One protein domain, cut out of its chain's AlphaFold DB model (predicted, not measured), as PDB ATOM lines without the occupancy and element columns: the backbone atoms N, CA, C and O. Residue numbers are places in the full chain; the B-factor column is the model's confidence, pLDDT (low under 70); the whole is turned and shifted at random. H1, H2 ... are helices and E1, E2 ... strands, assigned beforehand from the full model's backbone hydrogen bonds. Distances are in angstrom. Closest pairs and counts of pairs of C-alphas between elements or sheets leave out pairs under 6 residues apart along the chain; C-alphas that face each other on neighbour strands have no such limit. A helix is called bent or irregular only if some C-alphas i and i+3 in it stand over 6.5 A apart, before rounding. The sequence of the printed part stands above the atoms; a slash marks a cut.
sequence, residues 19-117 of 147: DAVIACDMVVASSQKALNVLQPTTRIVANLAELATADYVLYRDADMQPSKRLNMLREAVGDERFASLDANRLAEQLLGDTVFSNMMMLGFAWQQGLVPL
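What this domain is: This is residues 19 to 117 of the 147 residues of the protein "POR domain-containing protein" of Halomonas olivaria (UniProt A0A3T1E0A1). What does the fold look like? A small sheet of three parallel strands is the middle layer, with H5 over one face and H7 over the other. H1 packs beside H5, H6 makes a corner with H7, and residues 57 to 63, of which 57 and 58 belong to H4, stick out. What is it made of? The printed part has 99 residues with seven named helices and three named strands, along the chain E1 H1 H2 E2 H3 H4 H5 E3 H6 H7; the class is mixed and the sheet's order is E1 E2 E3. It is compact, with a radius of gyration of the C-alphas of 13.7 A and spans of 37 by 32 by 22 A.

How they stand to each other: How do the strands pair? E1, residues 19 to 23, and E2, residues 38 to 47, are parallel neighbours, with N 21 and O 43 within hydrogen-bond range at 2.8 A. E2 bends by 117 degrees at residue 41, and its other parallel neighbour is E3, residues 82 to 85, with N 83 and O 44 at 2.9 A. Which helices are on the sheet? H5, residues 66 to 77, is on it at a height of 9.3 A; its C-alpha 77 is 5.7 A from C-alpha 40 of E2, their closest pair. H7, residues 98 to 111, is on the opposite face at 8.5 A, over E2, giving three layers, helices on both faces; C-alphas 45 and 109 are closest to each other, at 6.2 A. H1, residues 26 to 29, only grazes the sheet and touches H5, closest at the C-alphas of Met 26 and Arg 69, 6.6 A. Where are the other helices? H2, residues 32 to 36, is close to H5 but not clearly touching, the closest C-alphas, 35 and 73, 7.8 A apart. H6, residues 87 to 95, touches H7 about perpendicular, at 76 degrees, with C-alphas 87 and 101 closest at 4.9 A. H3, residues 49 to 52, only just touches H6, with 3 pairs of C-alphas within 8 A, the closest 49 and 88 at 5.8 A, and meets H4, residues 54 to 58, only through their link. What do the backbones and chain order show? Every O i to N i+4 pair is within hydrogen-bond range in H2, H4, H5 and H6, and 8 of 10 in H7; H1 and H3 are too short for one. Strand-helix-strand units, parallel neighbour strands with helices between, are E1, H1 H2, E2, with a right-handed crossover, and E2, H3 H4 H5, E3.

Where its parts are: Where does E1 begin? C-alpha 19 is at (142.319, 153.356, 140.275), and E1 is 13.2 A long; E2 is 17.5 A. Where does H7 end? After H5, 17.3 A long, H7 runs 20.0 A to C-alpha 111 at (148.587, 139.827, 135.550); it is irregular, with C-alphas 99 and 102 7.3 A apart.

The domain as a whole: How far does it reach? The two C-alphas farthest apart, of Asp 61 and Leu 117, are 43.0 A apart; the printed part has no cut and no long link. Where is confidence low? Residues 50 to 66 are under 70, while the mean pLDDT of the printed part is 83.0.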
ATOM      1  N   ASP A  19     141.254 153.606 141.266       93.81
ATOM      2  CA  ASP A  19     142.319 153.356 140.275       93.81
ATOM      3  C   ASP A  19     142.102 152.043 139.501       93.81
ATOM      4  O   ASP A  19     142.503 151.903 138.341       93.81
ATOM      5  N   ALA A  20     141.443 151.072 140.135       94.38
ATOM      6  CA  ALA A  20     141.181 149.754 139.577       94.38
ATOM      7  C   ALA A  20     139.838 149.186 140.060       94.38
ATOM      8  O   ALA A  20     139.438 149.408 141.203       94.38
ATOM      9  N   VAL A  21     139.171 148.405 139.207       95.25
ATOM     10  CA  VAL A  21     137.953 147.651 139.537       95.25
ATOM     11  C   VAL A  21     138.085 146.210 139.046       95.25
ATOM     12  O   VAL A  21     138.413 145.959 137.887       95.25
ATOM     13  N   ILE A  22     137.781 145.258 139.930       95.12
ATOM     14  CA  ILE A  22     137.637 143.835 139.603       95.12
ATOM     15  C   ILE A  22     136.138 143.521 139.611       95.12
ATOM     16  O   ILE A  22     135.529 143.348 140.666       95.12
ATOM     17  N   ALA A  23     135.524 143.505 138.432       93.69
ATOM     18  CA  ALA A  23     134.094 143.295 138.242       93.69
ATOM     19  C   ALA A  23     133.781 141.795 138.104       93.69
ATOM     20  O   ALA A  23     133.676 141.270 136.997       93.69
ATOM     21  N   CYS A  24     133.662 141.091 139.234       90.56
ATOM     22  CA  CYS A  24     133.312 139.662 139.252       90.56
ATOM     23  C   CYS A  24     131.838 139.382 138.902       90.56
ATOM     24  O   CYS A  24     131.533 138.289 138.428       90.56
ATOM     25  N   ASP A  25     130.961 140.359 139.148       87.06
ATOM     26  CA  ASP A  25     129.517 140.342 138.885       87.06
ATOM     27  C   ASP A  25     129.155 141.634 138.141       87.06
ATOM     28  O   ASP A  25     129.481 142.740 138.597       87.06
ATOM     29  N   MET A  26     128.529 141.499 136.975       84.50
ATOM     30  CA  MET A  26     128.265 142.628 136.092       84.50
ATOM     31  C   MET A  26     127.066 143.443 136.557       84.50
ATOM     32  O   MET A  26     127.073 144.658 136.365       84.50
ATOM     33  N   VAL A  27     126.070 142.827 137.199       83.12
ATOM     34  CA  VAL A  27     124.915 143.533 137.778       83.12
ATOM     35  C   VAL A  27     125.370 144.526 138.845       83.12
ATOM     36  O   VAL A  27     124.943 145.686 138.854       83.12
ATOM     37  N   VAL A  28     126.267 144.095 139.731       85.50
ATOM     38  CA  VAL A  28     126.807 144.936 140.804       85.50
ATOM     39  C   VAL A  28     127.761 145.987 140.241       85.50
ATOM     40  O   VAL A  28     127.652 147.169 140.594       85.50
ATOM     41  N   ALA A  29     128.667 145.586 139.348       88.00
ATOM     42  CA  ALA A  29     129.650 146.487 138.754       88.00
ATOM     43  C   ALA A  29     129.006 147.577 137.884       88.00
ATOM     44  O   ALA A  29     129.531 148.682 137.805       88.00
ATOM     45  N   SER A  30     127.840 147.311 137.292       87.06
ATOM     46  CA  SER A  30     127.082 148.287 136.508       87.06
ATOM     47  C   SER A  30     126.165 149.183 137.351       87.06
ATOM     48  O   SER A  30     125.390 149.962 136.803       87.06
ATOM     49  N   SER A  31     126.152 149.039 138.676       88.69
ATOM     50  CA  SER A  31     125.297 149.865 139.532       88.69
ATOM     51  C   SER A  31     125.761 151.325 139.537       88.69
ATOM     52  O   SER A  31     126.953 151.612 139.428       88.69
ATOM     53  N   GLN A  32     124.838 152.265 139.767       86.94
ATOM     54  CA  GLN A  32     125.184 153.689 139.871       86.94
ATOM     55  C   GLN A  32     126.286 153.942 140.911       86.94
ATOM     56  O   GLN A  32     127.167 154.769 140.705       86.94
ATOM     57  N   LYS A  33     126.269 153.196 142.022       87.69
ATOM     58  CA  LYS A  33     127.290 153.296 143.070       87.69
ATOM     59  C   LYS A  33     128.679 152.909 142.555       87.69
ATOM     60  O   LYS A  33     129.644 153.580 142.901       87.69
ATOM     61  N   ALA A  34     128.775 151.849 141.757       89.69
ATOM     62  CA  ALA A  34     130.035 151.403 141.172       89.69
ATOM     63  C   ALA A  34     130.524 152.365 140.077       89.69
ATOM     64  O   ALA A  34     131.705 152.693 140.042       89.69
ATOM     65  N   LEU A  35     129.619 152.897 139.253       91.94
ATOM     66  CA  LEU A  35     129.962 153.910 138.250       91.94
ATOM     67  C   LEU A  35     130.464 155.216 138.880       91.94
ATOM     68  O   LEU A  35     131.401 155.821 138.372       91.94
ATOM     69  N   ASN A  36     129.882 155.635 140.007       93.81
ATOM     70  CA  ASN A  36     130.236 156.891 140.671       93.81
ATOM     71  C   ASN A  36     131.685 156.940 141.172       93.81
ATOM     72  O   ASN A  36     132.215 158.031 141.367       93.81
ATOM     73  N   VAL A  37     132.323 155.792 141.422       94.25
ATOM     74  CA  VAL A  37     133.716 155.757 141.896       94.25
ATOM     75  C   VAL A  37     134.732 155.743 140.753       94.25
ATOM     76  O   VAL A  37     135.920 155.919 141.013       94.25
ATOM     77  N   LEU A  38     134.289 155.565 139.503       94.75
ATOM     78  CA  LEU A  38     135.168 155.527 138.334       94.75
ATOM     79  C   LEU A  38     135.728 156.917 138.011       94.75
ATOM     80  O   LEU A  38     135.028 157.926 138.078       94.75
ATOM     81  N   GLN A  39     136.990 156.945 137.606       94.06
ATOM     82  CA  GLN A  39     137.704 158.096 137.063       94.06
ATOM     83  C   GLN A  39     138.249 157.760 135.665       94.06
ATOM     84  O   GLN A  39     138.352 156.585 135.310       94.06
ATOM     85  N   PRO A  40     138.651 158.760 134.855       89.81
ATOM     86  CA  PRO A  40     139.123 158.522 133.486       89.81
ATOM     87  C   PRO A  40     140.321 157.567 133.367       89.81
ATOM     88  O   PRO A  40     140.568 157.011 132.300       89.81
ATOM     89  N   THR A  41     141.090 157.400 134.444       94.56
ATOM     90  CA  THR A  41     142.267 156.525 134.522       94.56
ATOM     91  C   THR A  41     141.968 155.149 135.115       94.56
ATOM     92  O   THR A  41     142.866 154.304 135.120       94.56
ATOM     93  N   THR A  42     140.742 154.897 135.592       96.69
ATOM     94  CA  THR A  42     140.368 153.616 136.198       96.69
ATOM     95  C   THR A  42     140.585 152.480 135.210       96.69
ATOM     96  O   THR A  42     140.130 152.546 134.073       96.69
ATOM     97  N   ARG A  43     141.233 151.404 135.656       97.12
ATOM     98  CA  ARG A  43     141.322 150.150 134.897       97.12
ATOM     99  C   ARG A  43     140.299 149.144 135.404       97.12
ATOM    100  O   ARG A  43     140.147 148.978 136.610       97.12
ATOM    101  N   ILE A  44     139.620 148.451 134.501       96.50
ATOM    102  CA  ILE A  44     138.593 147.464 134.836       96.50
ATOM    103  C   ILE A  44     138.982 146.109 134.257       96.50
ATOM    104  O   ILE A  44     139.295 145.996 133.073       96.50
ATOM    105  N   VAL A  45     138.901 145.072 135.089       95.69
ATOM    106  CA  VAL A  45     138.830 143.683 134.628       95.69
ATOM    107  C   VAL A  45     137.448 143.117 134.936       95.69
ATOM    108  O   VAL A  45     136.988 143.216 136.071       95.69
ATOM    109  N   ALA A  46     136.774 142.540 133.943       94.19
ATOM    110  CA  ALA A  46     135.382 142.099 134.057       94.19
ATOM    111  C   ALA A  46     135.188 140.602 133.774       94.19
ATOM    112  O   ALA A  46     135.805 140.043 132.865       94.19
ATOM    113  N   ASN A  47     134.294 139.967 134.533       92.69
ATOM    114  CA  ASN A  47     133.866 138.594 134.299       92.69
ATOM    115  C   ASN A  47     132.723 138.550 133.273       92.69
ATOM    116  O   ASN A  47     131.703 139.215 133.436       92.69
ATOM    117  N   LEU A  48     132.875 137.732 132.233       88.44
ATOM    118  CA  LEU A  48     131.884 137.532 131.175       88.44
ATOM    119  C   LEU A  48     130.907 136.388 131.468       88.44
ATOM    120  O   LEU A  48     130.080 136.087 130.615       88.44
ATOM    121  N   ALA A  49     130.983 135.744 132.634       78.19
ATOM    122  CA  ALA A  49     130.174 134.567 132.948       78.19
ATOM    123  C   ALA A  49     128.656 134.764 132.734       78.19
ATOM    124  O   ALA A  49     127.984 133.846 132.269       78.19
ATOM    125  N   GLU A  50     128.119 135.966 132.985       65.56
ATOM    126  CA  GLU A  50     126.703 136.298 132.723       65.56
ATOM    127  C   GLU A  50     126.317 136.260 131.230       65.56
ATOM    128  O   GLU A  50     125.141 136.152 130.903       65.56
ATOM    129  N   LEU A  51     127.290 136.348 130.317       60.62
ATOM    130  CA  LEU A  51     127.087 136.266 128.866       60.62
ATOM    131  C   LEU A  51     127.218 134.834 128.328       60.62
ATOM    132  O   LEU A  51     126.842 134.581 127.183       60.62
ATOM    133  N   ALA A  52     127.785 133.918 129.116       53.03
ATOM    134  CA  ALA A  52     128.167 132.576 128.678       53.03
ATOM    135  C   ALA A  52     127.141 131.483 129.033       53.03
ATOM    136  O   ALA A  52     127.274 130.348 128.571       53.03
ATOM    137  N   THR A  53     126.117 131.786 129.835       53.62
ATOM    138  CA  THR A  53     125.069 130.819 130.186       53.62
ATOM    139  C   THR A  53     124.219 130.461 128.958       53.62
ATOM    140  O   THR A  53     123.797 131.324 128.188       53.62
ATOM    141  N   ALA A  54     123.951 129.163 128.764       47.19
ATOM    142  CA  ALA A  54     123.198 128.631 127.617       47.19
ATOM    143  C   ALA A  54     121.783 129.234 127.470       47.19
ATOM    144  O   ALA A  54     121.240 129.276 126.364       47.19
ATOM    145  N   ASP A  55     121.224 129.776 128.555       46.66
ATOM    146  CA  ASP A  55     119.951 130.500 128.559       46.66
ATOM    147  C   ASP A  55     119.973 131.788 127.719       46.66
ATOM    148  O   ASP A  55     118.946 132.152 127.152       46.66
ATOM    149  N   TYR A  56     121.132 132.432 127.529       50.44
ATOM    150  CA  TYR A  56     121.243 133.636 126.693       50.44
ATOM    151  C   TYR A  56     121.199 133.321 125.183       50.44
ATOM    152  O   TYR A  56     120.810 134.161 124.369       50.44
ATOM    153  N   VAL A  57     121.563 132.092 124.791       51.91
ATOM    154  CA  VAL A  57     121.456 131.607 123.400       51.91
ATOM    155  C   VAL A  57     120.031 131.132 123.092       51.91
ATOM    156  O   VAL A  57     119.562 131.301 121.965       51.91
ATOM    157  N   LEU A  58     119.337 130.558 124.082       53.38
ATOM    158  CA  LEU A  58     118.007 129.963 123.915       53.38
ATOM    159  C   LEU A  58     116.861 130.974 124.077       53.38
ATOM    160  O   LEU A  58     115.872 130.885 123.352       53.38
ATOM    161  N   TYR A  59     117.004 131.973 124.952       48.41
ATOM    162  CA  TYR A  59     115.994 133.004 125.206       48.41
ATOM    163  C   TYR A  59     116.484 134.375 124.741       48.41
ATOM    164  O   TYR A  59     116.704 135.291 125.526       48.41
ATOM    165  N   ARG A  60     116.606 134.525 123.418       45.34
ATOM    166  CA  ARG A  60     117.053 135.745 122.719       45.34
ATOM    167  C   ARG A  60     116.203 137.006 123.001       45.34
ATOM    168  O   ARG A  60     116.615 138.095 122.613       45.34
ATOM    169  N   ASP A  61     115.063 136.855 123.684       47.12
ATOM    170  CA  ASP A  61     114.164 137.929 124.137       47.12
ATOM    171  C   ASP A  61     114.255 138.233 125.650       47.12
ATOM    172  O   ASP A  61     113.705 139.236 126.110       47.12
ATOM    173  N   ALA A  62     114.966 137.420 126.441       44.94
ATOM    174  CA  ALA A  62     115.201 137.683 127.857       44.94
ATOM    175  C   ALA A  62     116.386 138.649 128.017       44.94
ATOM    176  O   ALA A  62     117.520 138.262 128.266       44.94
ATOM    177  N   ASP A  63     116.074 139.932 127.858       49.72
ATOM    178  CA  ASP A  63     116.866 141.079 128.291       49.72
ATOM    179  C   ASP A  63     118.285 141.213 127.708       49.72
ATOM    180  O   ASP A  63     119.274 140.682 128.207       49.72
ATOM    181  N   MET A  64     118.405 142.105 126.718       52.41
ATOM    182  CA  MET A  64     119.649 142.715 126.228       52.41
ATOM    183  C   MET A  64     120.410 143.526 127.313       52.41
ATOM    184  O   MET A  64     120.911 144.613 127.030       52.41
ATOM    185  N   GLN A  65     120.449 143.093 128.572       68.69
ATOM    186  CA  GLN A  65     121.077 143.802 129.688       68.69
ATOM    187  C   GLN A  65     122.559 143.450 129.882       68.69
ATOM    188  O   GLN A  65     123.332 144.384 130.091       68.69
ATOM    189  N   PRO A  66     123.012 142.184 129.779       69.56
ATOM    190  CA  PRO A  66     124.408 141.837 130.063       69.56
ATOM    191  C   PRO A  66     125.408 142.516 129.119       69.56
ATOM    192  O   PRO A  66     126.379 143.130 129.562       69.56
ATOM    193  N   SER A  67     125.135 142.501 127.811       77.56
ATOM    194  CA  SER A  67     125.975 143.177 126.816       77.56
ATOM    195  C   SER A  67     125.919 144.702 126.951       77.56
ATOM    196  O   SER A  67     126.938 145.366 126.765       77.56
ATOM    197  N   LYS A  68     124.777 145.272 127.361       82.81
ATOM    198  CA  LYS A  68     124.674 146.706 127.686       82.81
ATOM    199  C   LYS A  68     125.494 147.082 128.919       82.81
ATOM    200  O   LYS A  68     126.180 148.095 128.882       82.81
ATOM    201  N   ARG A  69     125.464 146.278 129.988       84.69
ATOM    202  CA  ARG A  69     126.278 146.505 131.197       84.69
ATOM    203  C   ARG A  69     127.768 146.466 130.881       84.69
ATOM    204  O   ARG A  69     128.512 147.323 131.349       84.69
ATOM    205  N   LEU A  70     128.182 145.505 130.054       86.81
ATOM    206  CA  LEU A  70     129.560 145.400 129.579       86.81
ATOM    207  C   LEU A  70     129.977 146.646 128.796       86.81
ATOM    208  O   LEU A  70     131.007 147.245 129.102       86.81
ATOM    209  N   ASN A  71     129.160 147.048 127.823       89.12
ATOM    210  CA  ASN A  71     129.434 148.226 127.007       89.12
ATOM    211  C   ASN A  71     129.464 149.501 127.848       89.12
ATOM    212  O   ASN A  71     130.359 150.306 127.664       89.12
ATOM    213  N   MET A  72     128.572 149.650 128.826       90.25
ATOM    214  CA  MET A  72     128.557 150.817 129.706       90.25
ATOM    215  C   MET A  72     129.846 150.951 130.529       90.25
ATOM    216  O   MET A  72     130.388 152.047 130.637       90.25
ATOM    217  N   LEU A  73     130.368 149.854 131.093       90.62
ATOM    218  CA  LEU A  73     131.653 149.897 131.804       90.62
ATOM    219  C   LEU A  73     132.813 150.193 130.853       90.62
ATOM    220  O   LEU A  73     133.679 150.999 131.180       90.62
ATOM    221  N   ARG A  74     132.811 149.569 129.673       92.69
ATOM    222  CA  ARG A  74     133.806 149.800 128.622       92.69
ATOM    223  C   ARG A  74     133.810 151.255 128.152       92.69
ATOM    224  O   ARG A  74     134.875 151.847 128.042       92.69
ATOM    225  N   GLU A  75     132.642 151.848 127.934       92.38
ATOM    226  CA  GLU A  75     132.479 153.259 127.564       92.38
ATOM    227  C   GLU A  75     132.934 154.199 128.687       92.38
ATOM    228  O   GLU A  75     133.539 155.231 128.406       92.38
ATOM    229  N   ALA A  76     132.703 153.835 129.954       91.75
ATOM    230  CA  ALA A  76     133.081 154.662 131.099       91.75
ATOM    231  C   ALA A  76     134.603 154.822 131.272       91.75
ATOM    232  O   ALA A  76     135.048 155.877 131.722       91.75
ATOM    233  N   VAL A  77     135.404 153.803 130.929       93.75
ATOM    234  CA  VAL A  77     136.872 153.828 131.125       93.75
ATOM    235  C   VAL A  77     137.692 153.832 129.831       93.75
ATOM    236  O   VAL A  77     138.875 154.189 129.842       93.75
ATOM    237  N   GLY A  78     137.062 153.485 128.708       94.00
ATOM    238  CA  GLY A  78     137.688 153.301 127.402       94.00
ATOM    239  C   GLY A  78     138.255 151.892 127.193       94.00
ATOM    240  O   GLY A  78     138.643 151.204 128.137       94.00
ATOM    241  N   ASP A  79     138.350 151.477 125.926       93.12
ATOM    242  CA  ASP A  79     138.777 150.125 125.538       93.12
ATOM    243  C   ASP A  79     140.173 149.745 126.048       93.12
ATOM    244  O   ASP A  79     140.382 148.622 126.493       93.12
ATOM    245  N   GLU A  80     141.121 150.684 126.049       94.44
ATOM    246  CA  GLU A  80     142.501 150.436 126.502       94.44
ATOM    247  C   GLU A  80     142.603 150.114 127.999       94.44
ATOM    248  O   GLU A  80     143.590 149.537 128.455       94.44
ATOM    249  N   ARG A  81     141.592 150.504 128.780       95.06
ATOM    250  CA  ARG A  81     141.529 150.316 130.234       95.06
ATOM    251  C   ARG A  81     140.530 149.242 130.643       95.06
ATOM    252  O   ARG A  81     140.334 149.026 131.837       95.06
ATOM    253  N   PHE A  82     139.923 148.564 129.674       95.19
ATOM    254  CA  PHE A  82     138.922 147.540 129.901       95.19
ATOM    255  C   PHE A  82     139.410 146.186 129.384       95.19
ATOM    256  O   PHE A  82     139.582 145.978 128.184       95.19
ATOM    257  N   ALA A  83     139.566 145.226 130.289       94.75
ATOM    258  CA  ALA A  83     139.857 143.839 129.951       94.75
ATOM    259  C   ALA A  83     138.783 142.910 130.525       94.75
ATOM    260  O   ALA A  83     138.071 143.250 131.468       94.75
ATOM    261  N   SER A  84     138.639 141.716 129.956       93.06
ATOM    262  CA  SER A  84     137.590 140.787 130.373       93.06
ATOM    263  C   SER A  84     137.957 139.333 130.119       93.06
ATOM    264  O   SER A  84     138.660 139.046 129.150       93.06
ATOM    265  N   LEU A  85     137.423 138.424 130.932       90.44
ATOM    266  CA  LEU A  85     137.509 136.978 130.721       90.44
ATOM    267  C   LEU A  85     136.234 136.265 131.177       90.44
ATOM    268  O   LEU A  85     135.489 136.789 131.996       90.44
ATOM    269  N   ASP A  86     136.013 135.040 130.710       90.88
ATOM    270  CA  ASP A  86     135.026 134.137 131.310       90.88
ATOM    271  C   ASP A  86     135.690 133.336 132.440       90.88
ATOM    272  O   ASP A  86     136.275 132.268 132.229       90.88
ATOM    273  N   ALA A  87     135.665 133.902 133.648       88.94
ATOM    274  CA  ALA A  87     136.333 133.321 134.808       88.94
ATOM    275  C   ALA A  87     135.680 132.019 135.266       88.94
ATOM    276  O   ALA A  87     136.371 131.142 135.784       88.94
ATOM    277  N   ASN A  88     134.372 131.876 135.058       88.38
ATOM    278  CA  ASN A  88     133.621 130.698 135.468       88.38
ATOM    279  C   ASN A  88     133.985 129.510 134.587       88.38
ATOM    280  O   ASN A  88     134.382 128.470 135.109       88.38
ATOM    281  N   ARG A  89     133.944 129.689 133.262       87.25
ATOM    282  CA  ARG A  89     134.350 128.647 132.316       87.25
ATOM    283  C   ARG A  89     135.802 128.236 132.523       87.25
ATOM    284  O   ARG A  89     136.104 127.048 132.494       87.25
ATOM    285  N   LEU A  90     136.706 129.191 132.749       84.81
ATOM    286  CA  LEU A  90     138.108 128.866 133.023       84.81
ATOM    287  C   LEU A  90     138.277 128.121 134.355       84.81
ATOM    288  O   LEU A  90     139.014 127.143 134.410       84.81
ATOM    289  N   ALA A  91     137.578 128.529 135.414       85.81
ATOM    290  CA  ALA A  91     137.618 127.830 136.696       85.81
ATOM    291  C   ALA A  91     137.083 126.390 136.577       85.81
ATOM    292  O   ALA A  91     137.725 125.450 137.040       85.81
ATOM    293  N   GLU A  92     135.967 126.194 135.876       86.12
ATOM    294  CA  GLU A  92     135.412 124.868 135.603       86.12
ATOM    295  C   GLU A  92     136.384 123.997 134.791       86.12
ATOM    296  O   GLU A  92     136.672 122.867 135.175       86.12
ATOM    297  N   GLN A  93     136.960 124.530 133.709       84.56
ATOM    298  CA  GLN A  93     137.852 123.773 132.825       84.56
ATOM    299  C   GLN A  93     139.184 123.393 133.472       84.56
ATOM    300  O   GLN A  93     139.711 122.313 133.210       84.56
ATOM    301  N   LEU A  94     139.753 124.289 134.276       78.38
ATOM    302  CA  LEU A  94     141.117 124.148 134.786       78.38
ATOM    303  C   LEU A  94     141.141 123.565 136.203       78.38
ATOM    304  O   LEU A  94     142.093 122.884 136.586       78.38
ATOM    305  N   LEU A  95     140.100 123.834 136.995       78.69
ATOM    306  CA  LEU A  95     140.035 123.485 138.416       78.69
ATOM    307  C   LEU A  95     138.877 122.532 138.745       78.69
ATOM    308  O   LEU A  95     138.891 121.937 139.824       78.69
ATOM    309  N   GLY A  96     137.948 122.322 137.807       79.88
ATOM    310  CA  GLY A  96     136.808 121.416 137.948       79.88
ATOM    311  C   GLY A  96     135.617 122.018 138.692       79.88
ATOM    312  O   GLY A  96     134.656 121.301 138.947       79.88
ATOM    313  N   ASP A  97     135.682 123.300 139.070       80.94
ATOM    314  CA  ASP A  97     134.637 123.961 139.851       80.94
ATOM    315  C   ASP A  97     134.653 125.486 139.634       80.94
ATOM    316  O   ASP A  97     135.704 126.131 139.664       80.94
ATOM    317  N   THR A  98     133.473 126.079 139.444       84.62
ATOM    318  CA  THR A  98     133.288 127.528 139.261       84.62
ATOM    319  C   THR A  98     133.482 128.331 140.548       84.62
ATOM    320  O   THR A  98     133.668 129.548 140.470       84.62
ATOM    321  N   VAL A  99     133.522 127.681 141.719       83.62
ATOM    322  CA  VAL A  99     133.834 128.317 143.013       83.62
ATOM    323  C   VAL A  99     135.179 129.056 142.994       83.62
ATOM    324  O   VAL A  99     135.387 130.016 143.737       83.62
ATOM    325  N   PHE A 100     136.083 128.661 142.094       82.69
ATOM    326  CA  PHE A 100     137.389 129.288 141.915       82.69
ATOM    327  C   PHE A 100     137.383 130.506 140.968       82.69
ATOM    328  O   PHE A 100     138.436 131.103 140.745       82.69
ATOM    329  N   SER A 101     136.233 130.932 140.433       86.88
ATOM    330  CA  SER A 101     136.125 132.070 139.499       86.88
ATOM    331  C   SER A 101     136.683 133.379 140.069       86.88
ATOM    332  O   SER A 101     137.419 134.087 139.385       86.88
ATOM    333  N   ASN A 102     136.440 133.671 141.350       88.25
ATOM    334  CA  ASN A 102     137.006 134.849 142.017       88.25
ATOM    335  C   ASN A 102     138.540 134.806 142.080       88.25
ATOM    336  O   ASN A 102     139.193 135.844 141.975       88.25
ATOM    337  N   MET A 103     139.131 133.614 142.211       84.25
ATOM    338  CA  MET A 103     140.588 133.453 142.177       84.25
ATOM    339  C   MET A 103     141.132 133.634 140.765       84.25
ATOM    340  O   MET A 103     142.177 134.258 140.597       84.25
ATOM    341  N   MET A 104     140.404 133.160 139.750       86.25
ATOM    342  CA  MET A 104     140.741 133.422 138.349       86.25
ATOM    343  C   MET A 104     140.699 134.923 138.040       86.25
ATOM    344  O   MET A 104     141.634 135.450 137.439       86.25
ATOM    345  N   MET A 105     139.670 135.630 138.518       91.56
ATOM    346  CA  MET A 105     139.561 137.087 138.391       91.56
ATOM    347  C   MET A 105     140.706 137.818 139.094       91.56
ATOM    348  O   MET A 105     141.295 138.725 138.508       91.56
ATOM    349  N   LEU A 106     141.060 137.414 140.318       89.06
ATOM    350  CA  LEU A 106     142.184 137.995 141.054       89.06
ATOM    351  C   LEU A 106     143.518 137.766 140.330       89.06
ATOM    352  O   LEU A 106     144.299 138.703 140.175       89.06
ATOM    353  N   GLY A 107     143.766 136.539 139.867       87.00
ATOM    354  CA  GLY A 107     144.969 136.193 139.111       87.00
ATOM    355  C   GLY A 107     145.082 137.007 137.825       87.00
ATOM    356  O   GLY A 107     146.140 137.562 137.537       87.00
ATOM    357  N   PHE A 108     143.977 137.168 137.097       89.50
ATOM    358  CA  PHE A 108     143.947 138.008 135.908       89.50
ATOM    359  C   PHE A 108     144.178 139.490 136.226       89.50
ATOM    360  O   PHE A 108     144.994 140.131 135.572       89.50
ATOM    361  N   ALA A 109     143.526 140.039 137.257       91.31
ATOM    362  CA  ALA A 109     143.744 141.421 137.695       91.31
ATOM    363  C   ALA A 109     145.217 141.680 138.044       91.31
ATOM    364  O   ALA A 109     145.783 142.713 137.680       91.31
ATOM    365  N   TRP A 110     145.850 140.725 138.726       90.06
ATOM    366  CA  TRP A 110     147.268 140.780 139.052       90.06
ATOM    367  C   TRP A 110     148.148 140.761 137.797       90.06
ATOM    368  O   TRP A 110     149.004 141.630 137.655       90.06
ATOM    369  N   GLN A 111     147.876 139.870 136.838       85.31
ATOM    370  CA  GLN A 111     148.587 139.827 135.550       85.31
ATOM    371  C   GLN A 111     148.429 141.117 134.729       85.31
ATOM    372  O   GLN A 111     149.343 141.502 134.007       85.31
ATOM    373  N   GLN A 112     147.294 141.810 134.859       87.19
ATOM    374  CA  GLN A 112     147.048 143.125 134.252       87.19
ATOM    375  C   GLN A 112     147.690 144.289 135.045       87.19
ATOM    376  O   GLN A 112     147.557 145.461 134.678       87.19
ATOM    377  N   GLY A 113     148.382 143.997 136.151       89.00
ATOM    378  CA  GLY A 113     149.053 144.985 136.995       89.00
ATOM    379  C   GLY A 113     148.099 145.860 137.814       89.00
ATOM    380  O   GLY A 113     148.436 147.008 138.110       89.00
ATOM    381  N   LEU A 114     146.891 145.376 138.131       90.75
ATOM    382  CA  LEU A 114     145.916 146.082 138.982       90.75
ATOM    383  C   LEU A 114     146.124 145.786 140.473       90.75
ATOM    384  O   LEU A 114     145.674 146.553 141.318       90.75
ATOM    385  N   VAL A 115     146.788 144.676 140.802       89.38
ATOM    386  CA  VAL A 115     147.014 144.237 142.183       89.38
ATOM    387  C   VAL A 115     148.492 144.447 142.530       89.38
ATOM    388  O   VAL A 115     149.333 143.747 141.968       89.38
ATOM    389  N   PRO A 116     148.839 145.373 143.445       86.12
ATOM    390  CA  PRO A 116     150.225 145.719 143.762       86.12
ATOM    391  C   PRO A 116     150.838 144.714 144.751       86.12
ATOM    392  O   PRO A 116     151.255 145.069 145.852       86.12
ATOM    393  N   LEU A 117     150.856 143.436 144.375       84.62
ATOM    394  CA  LEU A 117     151.466 142.363 145.153       84.62
ATOM    395  C   LEU A 117     152.588 141.715 144.354       84.62
ATOM    396  O   LEU A 117     152.500 141.573 143.135       84.62
TER     397      LEU A 117